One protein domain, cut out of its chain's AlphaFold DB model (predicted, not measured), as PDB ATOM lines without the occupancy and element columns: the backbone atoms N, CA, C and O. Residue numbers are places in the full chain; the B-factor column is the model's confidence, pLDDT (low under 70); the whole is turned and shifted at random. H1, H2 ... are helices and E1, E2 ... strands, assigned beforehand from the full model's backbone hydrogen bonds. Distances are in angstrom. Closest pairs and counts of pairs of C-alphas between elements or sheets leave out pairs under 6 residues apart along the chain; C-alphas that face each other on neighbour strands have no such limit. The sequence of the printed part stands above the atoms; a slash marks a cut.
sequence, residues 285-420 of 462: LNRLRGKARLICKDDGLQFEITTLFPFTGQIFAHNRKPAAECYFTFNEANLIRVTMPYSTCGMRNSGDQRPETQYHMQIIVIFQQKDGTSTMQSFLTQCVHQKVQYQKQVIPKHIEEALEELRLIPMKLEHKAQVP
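AT A GLANCE: This is residues 285 to 420 of the 462 residues of the protein "ZP domain-containing protein" of Wuchereria bancrofti (UniProt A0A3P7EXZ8). One twisted sheet of six strands doubles back on itself into a narrow, loosely closed, sandwich-like roll: the hairpin of E2 and E3 folds over at residues 313 and 332, the far part of E2 joins E4, E5 and E6, and E1 comes back close to E6. A long loop, residues 388 to 405, makes one end of the length, and the turn between E4 and E5 makes the other. Along the chain the 136 printed residues have six named strands and one short named helix, H1, which comes after the third strand; the class is mostly strand, and the sheet is branched, with E2 the neighbour of E1, of E3 and of E4, E4 the neighbour of E5, and E5 the neighbour of E6, each pair antiparallel. The whole is loose, with a radius of gyration of the C-alphas of 18.2 A, and spans 64 by 30 by 25 A.

IN THESE COORDINATES: Find C-alpha 293 at (-83.480, 28.806, 12.776), where E1 begins; it runs to residue 297. E2, residues 300 to 317, bends by 162 degrees at residue 313, and its first and last C-alphas are 12.0 A apart. E3, residues 327 to 341, bends by 167 degrees at residue 332 and measures 11.2 A. H1 is residues 342 to 345. From C-alpha 358 at (-92.581, 43.360, 19.447), E4 runs 32.5 A to residue 368. E5, residues 374 to 387, measures 42.3 A. E6, residues 406 to 416, runs 29.4 A to C-alpha 416 at (-77.961, 31.997, 26.013).

HOW THE PARTS SIT: Begin at E2, which has three neighbours: E1, beside residues 300 to 304, and E4, beside residues 312 to 317, lie on one side of it, and E3 on the other side. E1, E2 and E3 form a meander, each strand the antiparallel neighbour of the one before, and E4, E5 and E6 form another. Look for N 295 and O 302, 2.9 A apart, between E1 and E2; N 303 and O 338, 2.9 A, between E2 and E3; and N 316 and O 364, 3.0 A, between E2 and E4. The hairpin of E4 and E5 has N 363 and O 379 at 2.8 A, and that of E5 and E6 has N 380 and O 414 at 2.8 A. The closest C-alphas of E1 and E6 are those of Cys 296 and Leu 408, 5.6 A apart. E3 and E6 are apart. H1 is on the sheet at a height of 7.2 A, over none of its strands, but only just: 2 of its 4 C-alphas fall on E2. H1 is too short for any O i to N i+4 pair, and its one O i to N i+3 pair is not within range.

THE WHOLE: The two C-alphas farthest apart, those of Asp 371 and Lys 397, are 64.9 A apart. The printed part has no cut. The links from H1 to E4 and from E5 to E6 are long. The mean pLDDT of the printed part is 78.5; it is under 70 at residues 319 to 322, 349 to 356, 386 to 408 and 416 to 420.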
ATOM      1  N   LEU A 285     -72.013  13.420  23.462       84.23
ATOM      2  CA  LEU A 285     -73.308  13.954  23.878       84.23
ATOM      3  C   LEU A 285     -74.073  14.496  22.669       84.23
ATOM      4  O   LEU A 285     -73.503  15.119  21.764       84.23
ATOM      5  N   ASN A 286     -75.384  14.267  22.652       87.58
ATOM      6  CA  ASN A 286     -76.236  14.861  21.639       87.58
ATOM      7  C   ASN A 286     -76.331  16.371  21.876       87.58
ATOM      8  O   ASN A 286     -76.454  16.841  23.007       87.58
ATOM      9  N   ARG A 287     -76.273  17.125  20.787       86.47
ATOM     10  CA  ARG A 287     -76.338  18.586  20.763       86.47
ATOM     11  C   ARG A 287     -76.899  19.034  19.423       86.47
ATOM     12  O   ARG A 287     -77.039  18.231  18.493       86.47
ATOM     13  N   LEU A 288     -77.188  20.324  19.317       88.08
ATOM     14  CA  LEU A 288     -77.528  20.942  18.046       88.08
ATOM     15  C   LEU A 288     -76.432  20.712  17.000       88.08
ATOM     16  O   LEU A 288     -75.235  20.819  17.272       88.08
ATOM     17  N   ARG A 289     -76.869  20.401  15.784       87.34
ATOM     18  CA  ARG A 289     -76.054  20.339  14.580       87.34
ATOM     19  C   ARG A 289     -76.336  21.590  13.757       87.34
ATOM     20  O   ARG A 289     -77.414  21.734  13.192       87.34
ATOM     21  N   GLY A 290     -75.336  22.456  13.640       85.01
ATOM     22  CA  GLY A 290     -75.486  23.731  12.946       85.01
ATOM     23  C   GLY A 290     -76.208  24.766  13.807       85.01
ATOM     24  O   GLY A 290     -76.051  24.780  15.026       85.01
ATOM     25  N   LYS A 291     -76.959  25.655  13.155       82.56
ATOM     26  CA  LYS A 291     -77.624  26.798  13.787       82.56
ATOM     27  C   LYS A 291     -79.090  26.489  14.069       82.56
ATOM     28  O   LYS A 291     -79.733  25.805  13.274       82.56
ATOM     29  N   ALA A 292     -79.627  27.060  15.142       88.44
ATOM     30  CA  ALA A 292     -81.072  27.183  15.285       88.44
ATOM     31  C   ALA A 292     -81.606  28.212  14.279       88.44
ATOM     32  O   ALA A 292     -80.941  29.211  13.986       88.44
ATOM     33  N   ARG A 293     -82.799  27.955  13.749       89.62
ATOM     34  CA  ARG A 293     -83.480  28.806  12.776       89.62
ATOM     35  C   ARG A 293     -84.750  29.373  13.374       89.62
ATOM     36  O   ARG A 293     -85.512  28.661  14.032       89.62
ATOM     37  N   LEU A 294     -84.964  30.653  13.100       89.35
ATOM     38  CA  LEU A 294     -86.124  31.404  13.541       89.35
ATOM     39  C   LEU A 294     -86.863  31.986  12.341       89.35
ATOM     40  O   LEU A 294     -86.263  32.702  11.538       89.35
ATOM     41  N   ILE A 295     -88.163  31.712  12.257       89.65
ATOM     42  CA  ILE A 295     -89.049  32.289  11.247       89.65
ATOM     43  C   ILE A 295     -90.243  32.911  11.969       89.65
ATOM     44  O   ILE A 295     -90.984  32.217  12.665       89.65
ATOM     45  N   CYS A 296     -90.432  34.216  11.798       89.00
ATOM     46  CA  CYS A 296     -91.612  34.911  12.298       89.00
ATOM     47  C   CYS A 296     -92.742  34.791  11.269       89.00
ATOM     48  O   CYS A 296     -92.543  35.119  10.097       89.00
ATOM     49  N   LYS A 297     -93.897  34.288  11.701       88.31
ATOM     50  CA  LYS A 297     -95.124  34.148  10.905       88.31
ATOM     51  C   LYS A 297     -96.230  34.961  11.551       88.31
ATOM     52  O   LYS A 297     -96.148  35.224  12.737       88.31
ATOM     53  N   ASP A 298     -97.286  35.284  10.820       82.23
ATOM     54  CA  ASP A 298     -98.367  36.154  11.313       82.23
ATOM     55  C   ASP A 298     -99.045  35.646  12.600       82.23
ATOM     56  O   ASP A 298     -99.413  36.438  13.468       82.23
ATOM     57  N   ASP A 299     -99.164  34.326  12.762       85.22
ATOM     58  CA  ASP A 299     -99.828  33.663  13.890       85.22
ATOM     59  C   ASP A 299     -98.875  33.199  15.008       85.22
ATOM     60  O   ASP A 299     -99.314  32.848  16.109       85.22
ATOM     61  N   GLY A 300     -97.564  33.216  14.770       89.09
ATOM     62  CA  GLY A 300     -96.602  32.713  15.736       89.09
ATOM     63  C   GLY A 300     -95.175  32.611  15.227       89.09
ATOM     64  O   GLY A 300     -94.800  33.023  14.132       89.09
ATOM     65  N   LEU A 301     -94.344  32.020  16.068       91.04
ATOM     66  CA  LEU A 301     -92.918  31.889  15.843       91.04
ATOM     67  C   LEU A 301     -92.586  30.436  15.538       91.04
ATOM     68  O   LEU A 301     -92.874  29.541  16.334       91.04
ATOM     69  N   GLN A 302     -91.971  30.198  14.385       93.65
ATOM     70  CA  GLN A 302     -91.472  28.885  14.012       93.65
ATOM     71  C   GLN A 302     -89.994  28.759  14.383       93.65
ATOM     72  O   GLN A 302     -89.146  29.513  13.901       93.65
ATOM     73  N   PHE A 303     -89.704  27.777  15.232       93.88
ATOM     74  CA  PHE A 303     -88.366  27.434  15.692       93.88
ATOM     75  C   PHE A 303     -87.952  26.089  15.103       93.88
ATOM     76  O   PHE A 303     -88.669  25.090  15.236       93.88
ATOM     77  N   GLU A 304     -86.802  26.071  14.434       94.47
ATOM     78  CA  GLU A 304     -86.276  24.889  13.761       94.47
ATOM     79  C   GLU A 304     -84.844  24.584  14.201       94.47
ATOM     80  O   GLU A 304     -83.974  25.454  14.203       94.47
ATOM     81  N   ILE A 305     -84.594  23.321  14.544       93.81
ATOM     82  CA  ILE A 305     -83.275  22.818  14.924       93.81
ATOM     83  C   ILE A 305     -82.996  21.458  14.286       93.81
ATOM     84  O   ILE A 305     -83.890  20.642  14.070       93.81
ATOM     85  N   THR A 306     -81.718  21.198  14.026       93.23
ATOM     86  CA  THR A 306     -81.199  19.876  13.652       93.23
ATOM     87  C   THR A 306     -80.259  19.405  14.757       93.23
ATOM     88  O   THR A 306     -79.580  20.229  15.366       93.23
ATOM     89  N   THR A 307     -80.192  18.105  15.033       92.13
ATOM     90  CA  THR A 307     -79.336  17.527  16.088       92.13
ATOM     91  C   THR A 307     -78.316  16.537  15.520       92.13
ATOM     92  O   THR A 307     -78.417  16.115  14.367       92.13
ATOM     93  N   LEU A 308     -77.271  16.207  16.292       89.19
ATOM     94  CA  LEU A 308     -76.243  15.241  15.866       89.19
ATOM     95  C   LEU A 308     -76.774  13.803  15.824       89.19
ATOM     96  O   LEU A 308     -76.492  13.067  14.880       89.19
ATOM     97  N   PHE A 309     -77.545  13.425  16.839       91.37
ATOM     98  CA  PHE A 309     -78.277  12.163  16.927       91.37
ATOM     99  C   PHE A 309     -79.781  12.457  17.017       91.37
ATOM    100  O   PHE A 309     -80.131  13.584  17.392       91.37
ATOM    101  N   PRO A 310     -80.673  11.485  16.731       93.51
ATOM    102  CA  PRO A 310     -82.109  11.667  16.919       93.51
ATOM    103  C   PRO A 310     -82.414  12.269  18.297       93.51
ATOM    104  O   PRO A 310     -81.973  11.757  19.327       93.51
ATOM    105  N   PHE A 311     -83.086  13.413  18.298       93.52
ATOM    106  CA  PHE A 311     -83.433  14.182  19.481       93.52
ATOM    107  C   PHE A 311     -84.513  13.468  20.286       93.52
ATOM    108  O   PHE A 311     -85.594  13.185  19.768       93.52
ATOM    109  N   THR A 312     -84.227  13.259  21.564       94.21
ATOM    110  CA  THR A 312     -85.198  12.828  22.567       94.21
ATOM    111  C   THR A 312     -85.162  13.841  23.697       94.21
ATOM    112  O   THR A 312     -84.084  14.190  24.183       94.21
ATOM    113  N   GLY A 313     -86.327  14.347  24.088       93.61
ATOM    114  CA  GLY A 313     -86.410  15.404  25.085       93.61
ATOM    115  C   GLY A 313     -87.589  16.336  24.876       93.61
ATOM    116  O   GLY A 313     -88.634  15.938  24.357       93.61
ATOM    117  N   GLN A 314     -87.436  17.570  25.343       94.12
ATOM    118  CA  GLN A 314     -88.530  18.531  25.452       94.12
ATOM    119  C   GLN A 314     -88.110  19.889  24.897       94.12
ATOM    120  O   GLN A 314     -86.972  20.317  25.091       94.12
ATOM    121  N   ILE A 315     -89.035  20.565  24.226       93.90
ATOM    122  CA  ILE A 315     -88.887  21.953  23.791       93.90
ATOM    123  C   ILE A 315     -90.087  22.732  24.295       93.90
ATOM    124  O   ILE A 315     -91.223  22.328  24.048       93.90
ATOM    125  N   PHE A 316     -89.859  23.850  24.974       92.28
ATOM    126  CA  PHE A 316     -90.954  24.680  25.459       92.28
ATOM    127  C   PHE A 316     -90.615  26.165  25.494       92.28
ATOM    128  O   PHE A 316     -89.451  26.539  25.617       92.28
ATOM    129  N   ALA A 317     -91.634  27.017  25.396       90.11
ATOM    130  CA  ALA A 317     -91.481  28.439  25.671       90.11
ATOM    131  C   ALA A 317     -91.552  28.684  27.183       90.11
ATOM    132  O   ALA A 317     -92.478  28.230  27.860       90.11
ATOM    133  N   HIS A 318     -90.588  29.428  27.712       78.13
ATOM    134  CA  HIS A 318     -90.587  29.908  29.082       78.13
ATOM    135  C   HIS A 318     -91.635  31.021  29.218       78.13
ATOM    136  O   HIS A 318     -91.353  32.199  28.993       78.13
ATOM    137  N   ASN A 319     -92.868  30.633  29.547       68.68
ATOM    138  CA  ASN A 319     -93.945  31.557  29.882       68.68
ATOM    139  C   ASN A 319     -94.350  31.404  31.357       68.68
ATOM    140  O   ASN A 319     -94.265  30.326  31.940       68.68
ATOM    141  N   ARG A 320     -94.867  32.492  31.939       59.08
ATOM    142  CA  ARG A 320     -95.458  32.560  33.285       59.08
ATOM    143  C   ARG A 320     -96.615  31.574  33.483       59.08
ATOM    144  O   ARG A 320     -96.963  31.278  34.622       59.08
ATOM    145  N   LYS A 321     -97.241  31.100  32.398       65.52
ATOM    146  CA  LYS A 321     -98.306  30.093  32.427       65.52
ATOM    147  C   LYS A 321     -97.992  28.967  31.440       65.52
ATOM    148  O   LYS A 321     -97.853  29.252  30.251       65.52
ATOM    149  N   PRO A 322     -97.905  27.706  31.895       67.88
ATOM    150  CA  PRO A 322     -97.740  26.579  30.994       67.88
ATOM    151  C   PRO A 322     -99.005  26.425  30.143       67.88
ATOM    152  O   PRO A 322    -100.091  26.182  30.666       67.88
ATOM    153  N   ALA A 323     -98.862  26.576  28.828       79.92
ATOM    154  CA  ALA A 323     -99.891  26.252  27.848       79.92
ATOM    155  C   ALA A 323     -99.422  25.054  27.015       79.92
ATOM    156  O   ALA A 323     -98.241  24.949  26.680       79.92
ATOM    157  N   ALA A 324    -100.339  24.141  26.691       85.06
ATOM    158  CA  ALA A 324    -100.003  22.899  25.987       85.06
ATOM    159  C   ALA A 324     -99.375  23.154  24.605       85.06
ATOM    160  O   ALA A 324     -98.480  22.429  24.193       85.06
ATOM    161  N   GLU A 325     -99.792  24.217  23.916       88.89
ATOM    162  CA  GLU A 325     -99.244  24.633  22.615       88.89
ATOM    163  C   GLU A 325     -97.840  25.253  22.689       88.89
ATOM    164  O   GLU A 325     -97.198  25.472  21.666       88.89
ATOM    165  N   CYS A 326     -97.344  25.512  23.899       92.24
ATOM    166  CA  CYS A 326     -95.999  26.017  24.142       92.24
ATOM    167  C   CYS A 326     -95.035  24.919  24.586       92.24
ATOM    168  O   CYS A 326     -93.915  25.245  24.972       92.24
ATOM    169  N   TYR A 327     -95.457  23.652  24.588       92.86
ATOM    170  CA  TYR A 327     -94.687  22.536  25.120       92.86
ATOM    171  C   TYR A 327     -94.746  21.331  24.179       92.86
ATOM    172  O   TYR A 327     -95.812  20.836  23.823       92.86
ATOM    173  N   PHE A 328     -93.575  20.823  23.812       94.33
ATOM    174  CA  PHE A 328     -93.418  19.752  22.842       94.33
ATOM    175  C   PHE A 328     -92.471  18.691  23.397       94.33
ATOM    176  O   PHE A 328     -91.358  19.003  23.816       94.33
ATOM    177  N   THR A 329     -92.890  17.430  23.353       94.47
ATOM    178  CA  THR A 329     -92.042  16.280  23.693       94.47
ATOM    179  C   THR A 329     -91.725  15.507  22.426       94.47
ATOM    180  O   THR A 329     -92.618  15.240  21.621       94.47
ATOM    181  N   PHE A 330     -90.469  15.109  22.273       95.42
ATOM    182  CA  PHE A 330     -89.994  14.361  21.118       95.42
ATOM    183  C   PHE A 330     -89.343  13.057  21.557       95.42
ATOM    184  O   PHE A 330     -88.576  13.031  22.519       95.42
ATOM    185  N   ASN A 331     -89.621  12.003  20.793       93.18
ATOM    186  CA  ASN A 331     -88.970  10.707  20.896       93.18
ATOM    187  C   ASN A 331     -88.293  10.433  19.548       93.18
ATOM    188  O   ASN A 331     -88.979  10.130  18.576       93.18
ATOM    189  N   GLU A 332     -86.971  10.578  19.494       91.72
ATOM    190  CA  GLU A 332     -86.126  10.301  18.323       91.72
ATOM    191  C   GLU A 332     -86.462  11.095  17.037       91.72
ATOM    192  O   GLU A 332     -86.802  10.529  15.998       91.72
ATOM    193  N   ALA A 333     -86.291  12.422  17.057       92.14
ATOM    194  CA  ALA A 333     -86.465  13.290  15.880       92.14
ATOM    195  C   ALA A 333     -85.135  13.867  15.354       92.14
ATOM    196  O   ALA A 333     -84.365  14.444  16.108       92.14
ATOM    197  N   ASN A 334     -84.848  13.771  14.052       87.16
ATOM    198  CA  ASN A 334     -83.605  14.333  13.478       87.16
ATOM    199  C   ASN A 334     -83.714  15.818  13.096       87.16
ATOM    200  O   ASN A 334     -82.722  16.546  13.114       87.16
ATOM    201  N   LEU A 335     -84.918  16.248  12.724       92.18
ATOM    202  CA  LEU A 335     -85.267  17.626  12.403       92.18
ATOM    203  C   LEU A 335     -86.476  17.984  13.252       92.18
ATOM    204  O   LEU A 335     -87.503  17.306  13.182       92.18
ATOM    205  N   ILE A 336     -86.348  19.041  14.039       95.11
ATOM    206  CA  ILE A 336     -87.412  19.514  14.906       95.11
ATOM    207  C   ILE A 336     -87.859  20.865  14.388       95.11
ATOM    208  O   ILE A 336     -87.044  21.768  14.221       95.11
ATOM    209  N   ARG A 337     -89.159  20.987  14.136       94.76
ATOM    210  CA  ARG A 337     -89.807  22.222  13.714       94.76
ATOM    211  C   ARG A 337     -91.067  22.397  14.547       94.76
ATOM    212  O   ARG A 337     -92.024  21.645  14.382       94.76
ATOM    213  N   VAL A 338     -91.053  23.381  15.437       93.94
ATOM    214  CA  VAL A 338     -92.186  23.725  16.304       93.94
ATOM    215  C   VAL A 338     -92.679  25.118  15.956       93.94
ATOM    216  O   VAL A 338     -91.894  25.967  15.542       93.94
ATOM    217  N   THR A 339     -93.982  25.344  16.081       94.06
ATOM    218  CA  THR A 339     -94.578  26.675  15.914       94.06
ATOM    219  C   THR A 339     -95.278  27.032  17.215       94.06
ATOM    220  O   THR A 339     -96.099  26.255  17.692       94.06
ATOM    221  N   MET A 340     -94.902  28.166  17.801       92.26
ATOM    222  CA  MET A 340     -95.377  28.642  19.098       92.26
ATOM    223  C   MET A 340     -96.172  29.940  18.897       92.26
ATOM    224  O   MET A 340     -95.590  30.923  18.422       92.26
ATOM    225  N   PRO A 341     -97.476  29.977  19.227       91.54
ATOM    226  CA  PRO A 341     -98.297  31.169  19.037       91.54
ATOM    227  C   PRO A 341     -97.820  32.359  19.874       91.54
ATOM    228  O   PRO A 341     -97.450  32.214  21.043       91.54
ATOM    229  N   TYR A 342     -97.873  33.570  19.313       86.85
ATOM    230  CA  TYR A 342     -97.473  34.773  20.056       86.85
ATOM    231  C   TYR A 342     -98.392  35.087  21.233       86.85
ATOM    232  O   TYR A 342     -97.922  35.559  22.263       86.85
ATOM    233  N   SER A 343     -99.691  34.831  21.077       84.28
ATOM    234  CA  SER A 343    -100.726  35.151  22.065       84.28
ATOM    235  C   SER A 343    -100.566  34.385  23.375       84.28
ATOM    236  O   SER A 343    -100.980  34.879  24.424       84.28
ATOM    237  N   THR A 344     -99.976  33.191  23.323       87.45
ATOM    238  CA  THR A 344     -99.933  32.268  24.460       87.45
ATOM    239  C   THR A 344     -98.536  31.833  24.854       87.45
ATOM    240  O   THR A 344     -98.332  31.524  26.026       87.45
ATOM    241  N   CYS A 345     -97.564  31.850  23.943       88.60
ATOM    242  CA  CYS A 345     -96.172  31.521  24.252       88.60
ATOM    243  C   CYS A 345     -95.273  32.759  24.321       88.60
ATOM    244  O   CYS A 345     -94.213  32.711  24.945       88.60
ATOM    245  N   GLY A 346     -95.672  33.853  23.669       82.26
ATOM    246  CA  GLY A 346     -94.903  35.089  23.602       82.26
ATOM    247  C   GLY A 346     -95.245  36.074  24.717       82.26
ATOM    248  O   GLY A 346     -96.353  36.104  25.252       82.26
ATOM    249  N   MET A 347     -94.284  36.936  25.035       77.76
ATOM    250  CA  MET A 347     -94.505  38.159  25.796       77.76
ATOM    251  C   MET A 347     -94.569  39.329  24.818       77.76
ATOM    252  O   MET A 347     -93.622  39.586  24.073       77.76
ATOM    253  N   ARG A 348     -95.695  40.044  24.815       75.07
ATOM    254  CA  ARG A 348     -95.830  41.305  24.084       75.07
ATOM    255  C   ARG A 348     -95.260  42.428  24.945       75.07
ATOM    256  O   ARG A 348     -95.689  42.584  26.091       75.07
ATOM    257  N   ASN A 349     -94.349  43.228  24.396       67.43
ATOM    258  CA  ASN A 349     -93.888  44.429  25.093       67.43
ATOM    259  C   ASN A 349     -95.080  45.361  25.335       67.43
ATOM    260  O   ASN A 349     -95.700  45.874  24.403       67.43
ATOM    261  N   SER A 350     -95.432  45.523  26.610       54.62
ATOM    262  CA  SER A 350     -96.504  46.401  27.070       54.62
ATOM    263  C   SER A 350     -95.902  47.778  27.326       54.62
ATOM    264  O   SER A 350     -95.654  48.147  28.467       54.62
ATOM    265  N   GLY A 351     -95.555  48.494  26.262       49.67
ATOM    266  CA  GLY A 351     -94.833  49.756  26.400       49.67
ATOM    267  C   GLY A 351     -94.372  50.296  25.063       49.67
ATOM    268  O   GLY A 351     -93.231  50.088  24.687       49.67
ATOM    269  N   ASP A 352     -95.312  50.876  24.321       47.99
ATOM    270  CA  ASP A 352     -95.149  52.107  23.544       47.99
ATOM    271  C   ASP A 352     -96.349  52.245  22.603       47.99
ATOM    272  O   ASP A 352     -96.747  51.296  21.932       47.99
ATOM    273  N   GLN A 353     -96.928  53.445  22.529       49.21
ATOM    274  CA  GLN A 353     -97.962  53.826  21.553       49.21
ATOM    275  C   GLN A 353     -97.401  53.908  20.116       49.21
ATOM    276  O   GLN A 353     -97.781  54.777  19.330       49.21
ATOM    277  N   ARG A 354     -96.458  53.033  19.765       56.13
ATOM    278  CA  ARG A 354     -95.877  52.936  18.430       56.13
ATOM    279  C   ARG A 354     -96.678  51.917  17.608       56.13
ATOM    280  O   ARG A 354     -97.192  50.948  18.166       56.13
ATOM    281  N   PRO A 355     -96.779  52.095  16.280       58.15
ATOM    282  CA  PRO A 355     -97.465  51.145  15.396       58.15
ATOM    283  C   PRO A 355     -96.769  49.771  15.315       58.15
ATOM    284  O   PRO A 355     -97.274  48.858  14.668       58.15
ATOM    285  N   GLU A 356     -95.621  49.610  15.970       63.74
ATOM    286  CA  GLU A 356     -94.796  48.409  15.950       63.74
ATOM    287  C   GLU A 356     -95.058  47.578  17.207       63.74
ATOM    288  O   GLU A 356     -94.932  48.047  18.335       63.74
ATOM    289  N   THR A 357     -95.435  46.315  17.020       70.45
ATOM    290  CA  THR A 357     -95.546  45.352  18.120       70.45
ATOM    291  C   THR A 357     -94.343  44.424  18.096       70.45
ATOM    292  O   THR A 357     -94.039  43.831  17.062       70.45
ATOM    293  N   GLN A 358     -93.689  44.286  19.247       78.87
ATOM    294  CA  GLN A 358     -92.581  43.360  19.447       78.87
ATOM    295  C   GLN A 358     -93.031  42.176  20.305       78.87
ATOM    296  O   GLN A 358     -93.629  42.362  21.373       78.87
ATOM    297  N   TYR A 359     -92.708  40.971  19.847       83.64
ATOM    298  CA  TYR A 359     -92.947  39.721  20.553       83.64
ATOM    299  C   TYR A 359     -91.624  39.092  20.966       83.64
ATOM    300  O   TYR A 359     -90.757  38.853  20.125       83.64
ATOM    301  N   HIS A 360     -91.501  38.792  22.256       85.89
ATOM    302  CA  HIS A 360     -90.329  38.162  22.859       85.89
ATOM    303  C   HIS A 360     -90.682  36.753  23.318       85.89
ATOM    304  O   HIS A 360     -91.733  36.547  23.925       85.89
ATOM    305  N   MET A 361     -89.811  35.782  23.068       87.29
ATOM    306  CA  MET A 361     -90.011  34.409  23.532       87.29
ATOM    307  C   MET A 361     -88.673  33.774  23.902       87.29
ATOM    308  O   MET A 361     -87.725  33.811  23.119       87.29
ATOM    309  N   GLN A 362     -88.590  33.188  25.097       88.57
ATOM    310  CA  GLN A 362     -87.444  32.384  25.510       88.57
ATOM    311  C   GLN A 362     -87.789  30.907  25.311       88.57
ATOM    312  O   GLN A 362     -88.699  30.395  25.950       88.57
ATOM    313  N   ILE A 363     -87.075  30.225  24.427       90.62
ATOM    314  CA  ILE A 363     -87.280  28.816  24.095       90.62
ATOM    315  C   ILE A 363     -86.244  27.992  24.852       90.62
ATOM    316  O   ILE A 363     -85.052  28.292  24.818       90.62
ATOM    317  N   ILE A 364     -86.692  26.953  25.542       90.98
ATOM    318  CA  ILE A 364     -85.853  26.021  26.286       90.98
ATOM    319  C   ILE A 364     -85.869  24.679  25.565       90.98
ATOM    320  O   ILE A 364     -86.933  24.156  25.244       90.98
ATOM    321  N   VAL A 365     -84.682  24.122  25.334       92.10
ATOM    322  CA  VAL A 365     -84.475  22.806  24.729       92.10
ATOM    323  C   VAL A 365     -83.762  21.923  25.745       92.10
ATOM    324  O   VAL A 365     -82.634  22.214  26.137       92.10
ATOM    325  N   ILE A 366     -84.413  20.841  26.162       91.94
ATOM    326  CA  ILE A 366     -83.841  19.820  27.042       91.94
ATOM    327  C   ILE A 366     -83.512  18.591  26.201       91.94
ATOM    328  O   ILE A 366     -84.406  17.983  25.614       91.94
ATOM    329  N   PHE A 367     -82.241  18.209  26.179       91.42
ATOM    330  CA  PHE A 367     -81.743  16.981  25.574       91.42
ATOM    331  C   PHE A 367     -81.679  15.892  26.637       91.42
ATOM    332  O   PHE A 367     -80.937  16.031  27.607       91.42
ATOM    333  N   GLN A 368     -82.395  14.790  26.433       93.01
ATOM    334  CA  GLN A 368     -82.189  13.570  27.210       93.01
ATOM    335  C   GLN A 368     -81.032  12.793  26.584       93.01
ATOM    336  O   GLN A 368     -81.094  12.369  25.427       93.01
ATOM    337  N   GLN A 369     -79.946  12.661  27.335       90.79
ATOM    338  CA  GLN A 369     -78.714  12.041  26.873       90.79
ATOM    339  C   GLN A 369     -78.762  10.524  27.084       90.79
ATOM    340  O   GLN A 369     -79.484  10.002  27.934       90.79
ATOM    341  N   LYS A 370     -77.978   9.784  26.292       84.85
ATOM    342  CA  LYS A 370     -77.948   8.310  26.356       84.85
ATOM    343  C   LYS A 370     -77.353   7.765  27.655       84.85
ATOM    344  O   LYS A 370     -77.615   6.618  27.998       84.85
ATOM    345  N   ASP A 371     -76.552   8.566  28.345       84.83
ATOM    346  CA  ASP A 371     -75.961   8.249  29.647       84.83
ATOM    347  C   ASP A 371     -76.953   8.433  30.816       84.83
ATOM    348  O   ASP A 371     -76.587   8.231  31.971       84.83
ATOM    349  N   GLY A 372     -78.210   8.798  30.530       84.31
ATOM    350  CA  GLY A 372     -79.238   9.072  31.532       84.31
ATOM    351  C   GLY A 372     -79.193  10.497  32.088       84.31
ATOM    352  O   GLY A 372     -80.069  10.864  32.872       84.31
ATOM    353  N   THR A 373     -78.219  11.316  31.678       87.55
ATOM    354  CA  THR A 373     -78.177  12.737  32.030       87.55
ATOM    355  C   THR A 373     -79.121  13.548  31.141       87.55
ATOM    356  O   THR A 373     -79.695  13.061  30.164       87.55
ATOM    357  N   SER A 374     -79.339  14.813  31.489       88.35
ATOM    358  CA  SER A 374     -80.042  15.756  30.623       88.35
ATOM    359  C   SER A 374     -79.265  17.056  30.538       88.35
ATOM    360  O   SER A 374     -78.767  17.545  31.550       88.35
ATOM    361  N   THR A 375     -79.168  17.619  29.338       85.81
ATOM    362  CA  THR A 375     -78.554  18.934  29.117       85.81
ATOM    363  C   THR A 375     -79.605  19.919  28.633       85.81
ATOM    364  O   THR A 375     -80.551  19.547  27.941       85.81
ATOM    365  N   MET A 376     -79.462  21.184  29.014       85.99
ATOM    366  CA  MET A 376     -80.405  22.244  28.664       85.99
ATOM    367  C   MET A 376     -79.708  23.314  27.825       85.99
ATOM    368  O   MET A 376     -78.545  23.635  28.071       85.99
ATOM    369  N   GLN A 377     -80.429  23.862  26.850       86.93
ATOM    370  CA  GLN A 377     -80.042  25.030  26.057       86.93
ATOM    371  C   GLN A 377     -81.201  26.027  26.027       86.93
ATOM    372  O   GLN A 377     -82.368  25.623  26.044       86.93
ATOM    373  N   SER A 378     -80.894  27.323  25.990       86.78
ATOM    374  CA  SER A 378     -81.907  28.379  25.981       86.78
ATOM    375  C   SER A 378     -81.680  29.360  24.836       86.78
ATOM    376  O   SER A 378     -80.558  29.780  24.575       86.78
ATOM    377  N   PHE A 379     -82.765  29.743  24.169       88.93
ATOM    378  CA  PHE A 379     -82.767  30.675  23.052       88.93
ATOM    379  C   PHE A 379     -83.677  31.852  23.366       88.93
ATOM    380  O   PHE A 379     -84.853  31.651  23.651       88.93
ATOM    381  N   LEU A 380     -83.166  33.075  23.293       86.80
ATOM    382  CA  LEU A 380     -83.990  34.278  23.374       86.80
ATOM    383  C   LEU A 380     -84.326  34.747  21.963       86.80
ATOM    384  O   LEU A 380     -83.428  34.939  21.149       86.80
ATOM    385  N   THR A 381     -85.610  34.926  21.670       86.44
ATOM    386  CA  THR A 381     -86.104  35.240  20.326       86.44
ATOM    387  C   THR A 381     -86.971  36.489  20.325       86.44
ATOM    388  O   THR A 381     -87.717  36.726  21.279       86.44
ATOM    389  N   GLN A 382     -86.862  37.291  19.263       85.33
ATOM    390  CA  GLN A 382     -87.609  38.534  19.080       85.33
ATOM    391  C   GLN A 382     -88.118  38.654  17.640       85.33
ATOM    392  O   GLN A 382     -87.332  38.610  16.687       85.33
ATOM    393  N   CYS A 383     -89.429  38.846  17.499       86.35
ATOM    394  CA  CYS A 383     -90.110  39.131  16.236       86.35
ATOM    395  C   CYS A 383     -90.785  40.501  16.322       86.35
ATOM    396  O   CYS A 383     -91.465  40.785  17.310       86.35
ATOM    397  N   VAL A 384     -90.624  41.338  15.299       80.67
ATOM    398  CA  VAL A 384     -91.177  42.700  15.289       80.67
ATOM    399  C   VAL A 384     -92.044  42.927  14.066       80.67
ATOM    400  O   VAL A 384     -91.659  42.577  12.953       80.67
ATOM    401  N   HIS A 385     -93.222  43.511  14.289       73.40
ATOM    402  CA  HIS A 385     -94.061  44.051  13.226       73.40
ATOM    403  C   HIS A 385     -93.430  45.333  12.694       73.40
ATOM    404  O   HIS A 385     -93.468  46.356  13.378       73.40
ATOM    405  N   GLN A 386     -92.885  45.285  11.480       66.57
ATOM    406  CA  GLN A 386     -92.357  46.461  10.800       66.57
ATOM    407  C   GLN A 386     -93.314  46.907   9.692       66.57
ATOM    408  O   GLN A 386     -93.762  46.100   8.870       66.57
ATOM    409  N   LYS A 387     -93.596  48.213   9.641       62.23
ATOM    410  CA  LYS A 387     -94.289  48.839   8.511       62.23
ATOM    411  C   LYS A 387     -93.280  49.097   7.396       62.23
ATOM    412  O   LYS A 387     -92.396  49.941   7.538       62.23
ATOM    413  N   VAL A 388     -93.396  48.377   6.284       60.33
ATOM    414  CA  VAL A 388     -92.500  48.563   5.136       60.33
ATOM    415  C   VAL A 388     -92.965  49.784   4.340       60.33
ATOM    416  O   VAL A 388     -94.025  49.769   3.722       60.33
ATOM    417  N   GLN A 389     -92.189  50.872   4.354       52.13
ATOM    418  CA  GLN A 389     -92.423  52.000   3.449       52.13
ATOM    419  C   GLN A 389     -91.789  51.709   2.086       52.13
ATOM    420  O   GLN A 389     -90.567  51.697   1.944       52.13
ATOM    421  N   TYR A 390     -92.616  51.520   1.061       54.13
ATOM    422  CA  TYR A 390     -92.151  51.445  -0.321       54.13
ATOM    423  C   TYR A 390     -91.909  52.847  -0.904       54.13
ATOM    424  O   TYR A 390     -92.659  53.792  -0.642       54.13
ATOM    425  N   GLN A 391     -90.875  52.998  -1.744       53.35
ATOM    426  CA  GLN A 391     -90.675  54.216  -2.536       53.35
ATOM    427  C   GLN A 391     -91.817  54.361  -3.548       53.35
ATOM    428  O   GLN A 391     -91.816  53.747  -4.614       53.35
ATOM    429  N   LYS A 392     -92.772  55.236  -3.213       51.26
ATOM    430  CA  LYS A 392     -93.986  55.552  -3.992       51.26
ATOM    431  C   LYS A 392     -93.739  55.869  -5.475       51.26
ATOM    432  O   LYS A 392     -94.646  55.787  -6.285       51.26
ATOM    433  N   GLN A 393     -92.516  56.240  -5.852       54.90
ATOM    434  CA  GLN A 393     -92.180  56.714  -7.199       54.90
ATOM    435  C   GLN A 393     -91.998  55.593  -8.240       54.90
ATOM    436  O   GLN A 393     -91.906  55.896  -9.426       54.90
ATOM    437  N   VAL A 394     -91.960  54.320  -7.829       58.71
ATOM    438  CA  VAL A 394     -91.714  53.171  -8.731       58.71
ATOM    439  C   VAL A 394     -92.964  52.297  -8.922       58.71
ATOM    440  O   VAL A 394     -92.968  51.382  -9.740       58.71
ATOM    441  N   ILE A 395     -94.056  52.590  -8.211       53.34
ATOM    442  CA  ILE A 395     -95.227  51.716  -8.154       53.34
ATOM    443  C   ILE A 395     -96.413  52.378  -8.877       53.34
ATOM    444  O   ILE A 395     -96.780  53.505  -8.549       53.34
ATOM    445  N   PRO A 396     -97.029  51.709  -9.869       55.38
ATOM    446  CA  PRO A 396     -98.246  52.190 -10.514       55.38
ATOM    447  C   PRO A 396     -99.374  52.479  -9.508       55.38
ATOM    448  O   PRO A 396     -99.685  51.643  -8.664       55.38
ATOM    449  N   LYS A 397    -100.050  53.628  -9.657       56.13
ATOM    450  CA  LYS A 397    -101.108  54.132  -8.753       56.13
ATOM    451  C   LYS A 397    -102.272  53.172  -8.457       56.13
ATOM    452  O   LYS A 397    -102.983  53.362  -7.484       56.13
ATOM    453  N   HIS A 398    -102.479  52.137  -9.273       56.24
ATOM    454  CA  HIS A 398    -103.520  51.124  -9.046       56.24
ATOM    455  C   HIS A 398    -103.131  50.062  -8.000       56.24
ATOM    456  O   HIS A 398    -103.970  49.252  -7.627       56.24
ATOM    457  N   ILE A 399    -101.874  50.053  -7.543       53.49
ATOM    458  CA  ILE A 399    -101.364  49.152  -6.496       53.49
ATOM    459  C   ILE A 399    -101.198  49.917  -5.164       53.49
ATOM    460  O   ILE A 399    -100.960  49.314  -4.125       53.49
ATOM    461  N   GLU A 400    -101.349  51.251  -5.157       45.02
ATOM    462  CA  GLU A 400    -101.115  52.103  -3.974       45.02
ATOM    463  C   GLU A 400    -102.054  51.795  -2.795       45.02
ATOM    464  O   GLU A 400    -101.655  51.990  -1.650       45.02
ATOM    465  N   GLU A 401    -103.254  51.265  -3.049       47.94
ATOM    466  CA  GLU A 401    -104.201  50.844  -2.003       47.94
ATOM    467  C   GLU A 401    -103.871  49.470  -1.389       47.94
ATOM    468  O   GLU A 401    -104.383  49.139  -0.324       47.94
ATOM    469  N   ALA A 402    -102.978  48.688  -2.007       50.56
ATOM    470  CA  ALA A 402    -102.671  47.309  -1.612       50.56
ATOM    471  C   ALA A 402    -101.289  47.130  -0.942       50.56
ATOM    472  O   ALA A 402    -100.858  46.002  -0.728       50.56
ATOM    473  N   LEU A 403    -100.562  48.215  -0.643       50.33
ATOM    474  CA  LEU A 403     -99.123  48.151  -0.318       50.33
ATOM    475  C   LEU A 403     -98.719  48.591   1.090       50.33
ATOM    476  O   LEU A 403     -97.525  48.701   1.373       50.33
ATOM    477  N   GLU A 404     -99.668  48.786   2.006       51.94
ATOM    478  CA  GLU A 404     -99.333  48.755   3.434       51.94
ATOM    479  C   GLU A 404     -99.253  47.300   3.925       51.94
ATOM    480  O   GLU A 404    -100.081  46.846   4.708       51.94
ATOM    481  N   GLU A 405     -98.247  46.549   3.469       55.90
ATOM    482  CA  GLU A 405     -97.947  45.235   4.048       55.90
ATOM    483  C   GLU A 405     -97.160  45.412   5.355       55.90
ATOM    484  O   GLU A 405     -95.994  45.821   5.371       55.90
ATOM    485  N   LEU A 406     -97.810  45.098   6.476       54.91
ATOM    486  CA  LEU A 406     -97.131  44.842   7.743       54.91
ATOM    487  C   LEU A 406     -96.470  43.464   7.654       54.91
ATOM    488  O   LEU A 406     -97.133  42.488   7.314       54.91
ATOM    489  N   ARG A 407     -95.174  43.374   7.965       64.69
ATOM    490  CA  ARG A 407     -94.455  42.092   7.996       64.69
ATOM    491  C   ARG A 407     -93.810  41.874   9.355       64.69
ATOM    492  O   ARG A 407     -93.259  42.804   9.946       64.69
ATOM    493  N   LEU A 408     -93.855  40.634   9.835       68.88
ATOM    494  CA  LEU A 408     -93.057  40.203  10.976       68.88
ATOM    495  C   LEU A 408     -91.646  39.854  10.533       68.88
ATOM    496  O   LEU A 408     -91.434  39.013   9.660       68.88
ATOM    497  N   ILE A 409     -90.677  40.482  11.179       71.95
ATOM    498  CA  ILE A 409     -89.267  40.329  10.857       71.95
ATOM    499  C   ILE A 409     -88.561  39.818  12.115       71.95
ATOM    500  O   ILE A 409     -88.722  40.409  13.191       71.95
ATOM    501  N   PRO A 410     -87.810  38.705  12.030       76.43
ATOM    502  CA  PRO A 410     -86.964  38.283  13.131       76.43
ATOM    503  C   PRO A 410     -85.865  39.323  13.327       76.43
ATOM    504  O   PRO A 410     -85.075  39.585  12.422       76.43
ATOM    505  N   MET A 411     -85.826  39.915  14.514       74.60
ATOM    506  CA  MET A 411     -84.793  40.883  14.877       74.60
ATOM    507  C   MET A 411     -83.648  40.231  15.642       74.60
ATOM    508  O   MET A 411     -82.499  40.649  15.507       74.60
ATOM    509  N   LYS A 412     -83.964  39.224  16.465       72.53
ATOM    510  CA  LYS A 412     -83.004  38.653  17.405       72.53
ATOM    511  C   LYS A 412     -83.288  37.180  17.682       72.53
ATOM    512  O   LYS A 412     -84.425  36.800  17.945       72.53
ATOM    513  N   LEU A 413     -82.255  36.355  17.628       72.97
ATOM    514  CA  LEU A 413     -82.204  34.991  18.136       72.97
ATOM    515  C   LEU A 413     -80.838  34.886  18.808       72.97
ATOM    516  O   LEU A 413     -79.826  35.018  18.141       72.97
ATOM    517  N   GLU A 414     -80.797  34.709  20.119       74.72
ATOM    518  CA  GLU A 414     -79.559  34.542  20.881       74.72
ATOM    519  C   GLU A 414     -79.566  33.184  21.560       74.72
ATOM    520  O   GLU A 414     -80.535  32.837  22.233       74.72
ATOM    521  N   HIS A 415     -78.479  32.427  21.419       70.92
ATOM    522  CA  HIS A 415     -78.226  31.276  22.276       70.92
ATOM    523  C   HIS A 415     -77.675  31.803  23.601       70.92
ATOM    524  O   HIS A 415     -76.553  32.310  23.645       70.92
ATOM    525  N   LYS A 416     -78.472  31.729  24.669       65.21
ATOM    526  CA  LYS A 416     -77.961  31.997  26.013       65.21
ATOM    527  C   LYS A 416     -77.032  30.836  26.385       65.21
ATOM    528  O   LYS A 416     -77.367  29.684  26.106       65.21
ATOM    529  N   ALA A 417     -75.885  31.152  26.990       58.03
ATOM    530  CA  ALA A 417     -74.996  30.164  27.606       58.03
ATOM    531  C   ALA A 417     -75.809  29.178  28.463       58.03
ATOM    532  O   ALA A 417     -76.902  29.532  28.935       58.03
ATOM    533  N   GLN A 418     -75.325  27.942  28.633       55.68
ATOM    534  CA  GLN A 418     -76.066  26.946  29.406       55.68
ATOM    535  C   GLN A 418     -76.430  27.526  30.773       55.68
ATOM    536  O   GLN A 418     -75.614  28.170  31.432       55.68
ATOM    537  N   VAL A 419     -77.689  27.335  31.176       58.89
ATOM    538  CA  VAL A 419     -78.171  27.841  32.461       58.89
ATOM    539  C   VAL A 419     -77.268  27.262  33.555       58.89
ATOM    540  O   VAL A 419     -77.170  26.034  33.640       58.89
ATOM    541  N   PRO A 420     -76.586  28.104  34.356       60.28
ATOM    542  CA  PRO A 420     -75.637  27.621  35.346       60.28
ATOM    543  C   PRO A 420     -76.357  26.718  36.344       60.28
ATOM    544  O   PRO A 420     -77.504  26.972  36.729       60.28
TER     545      PRO A 420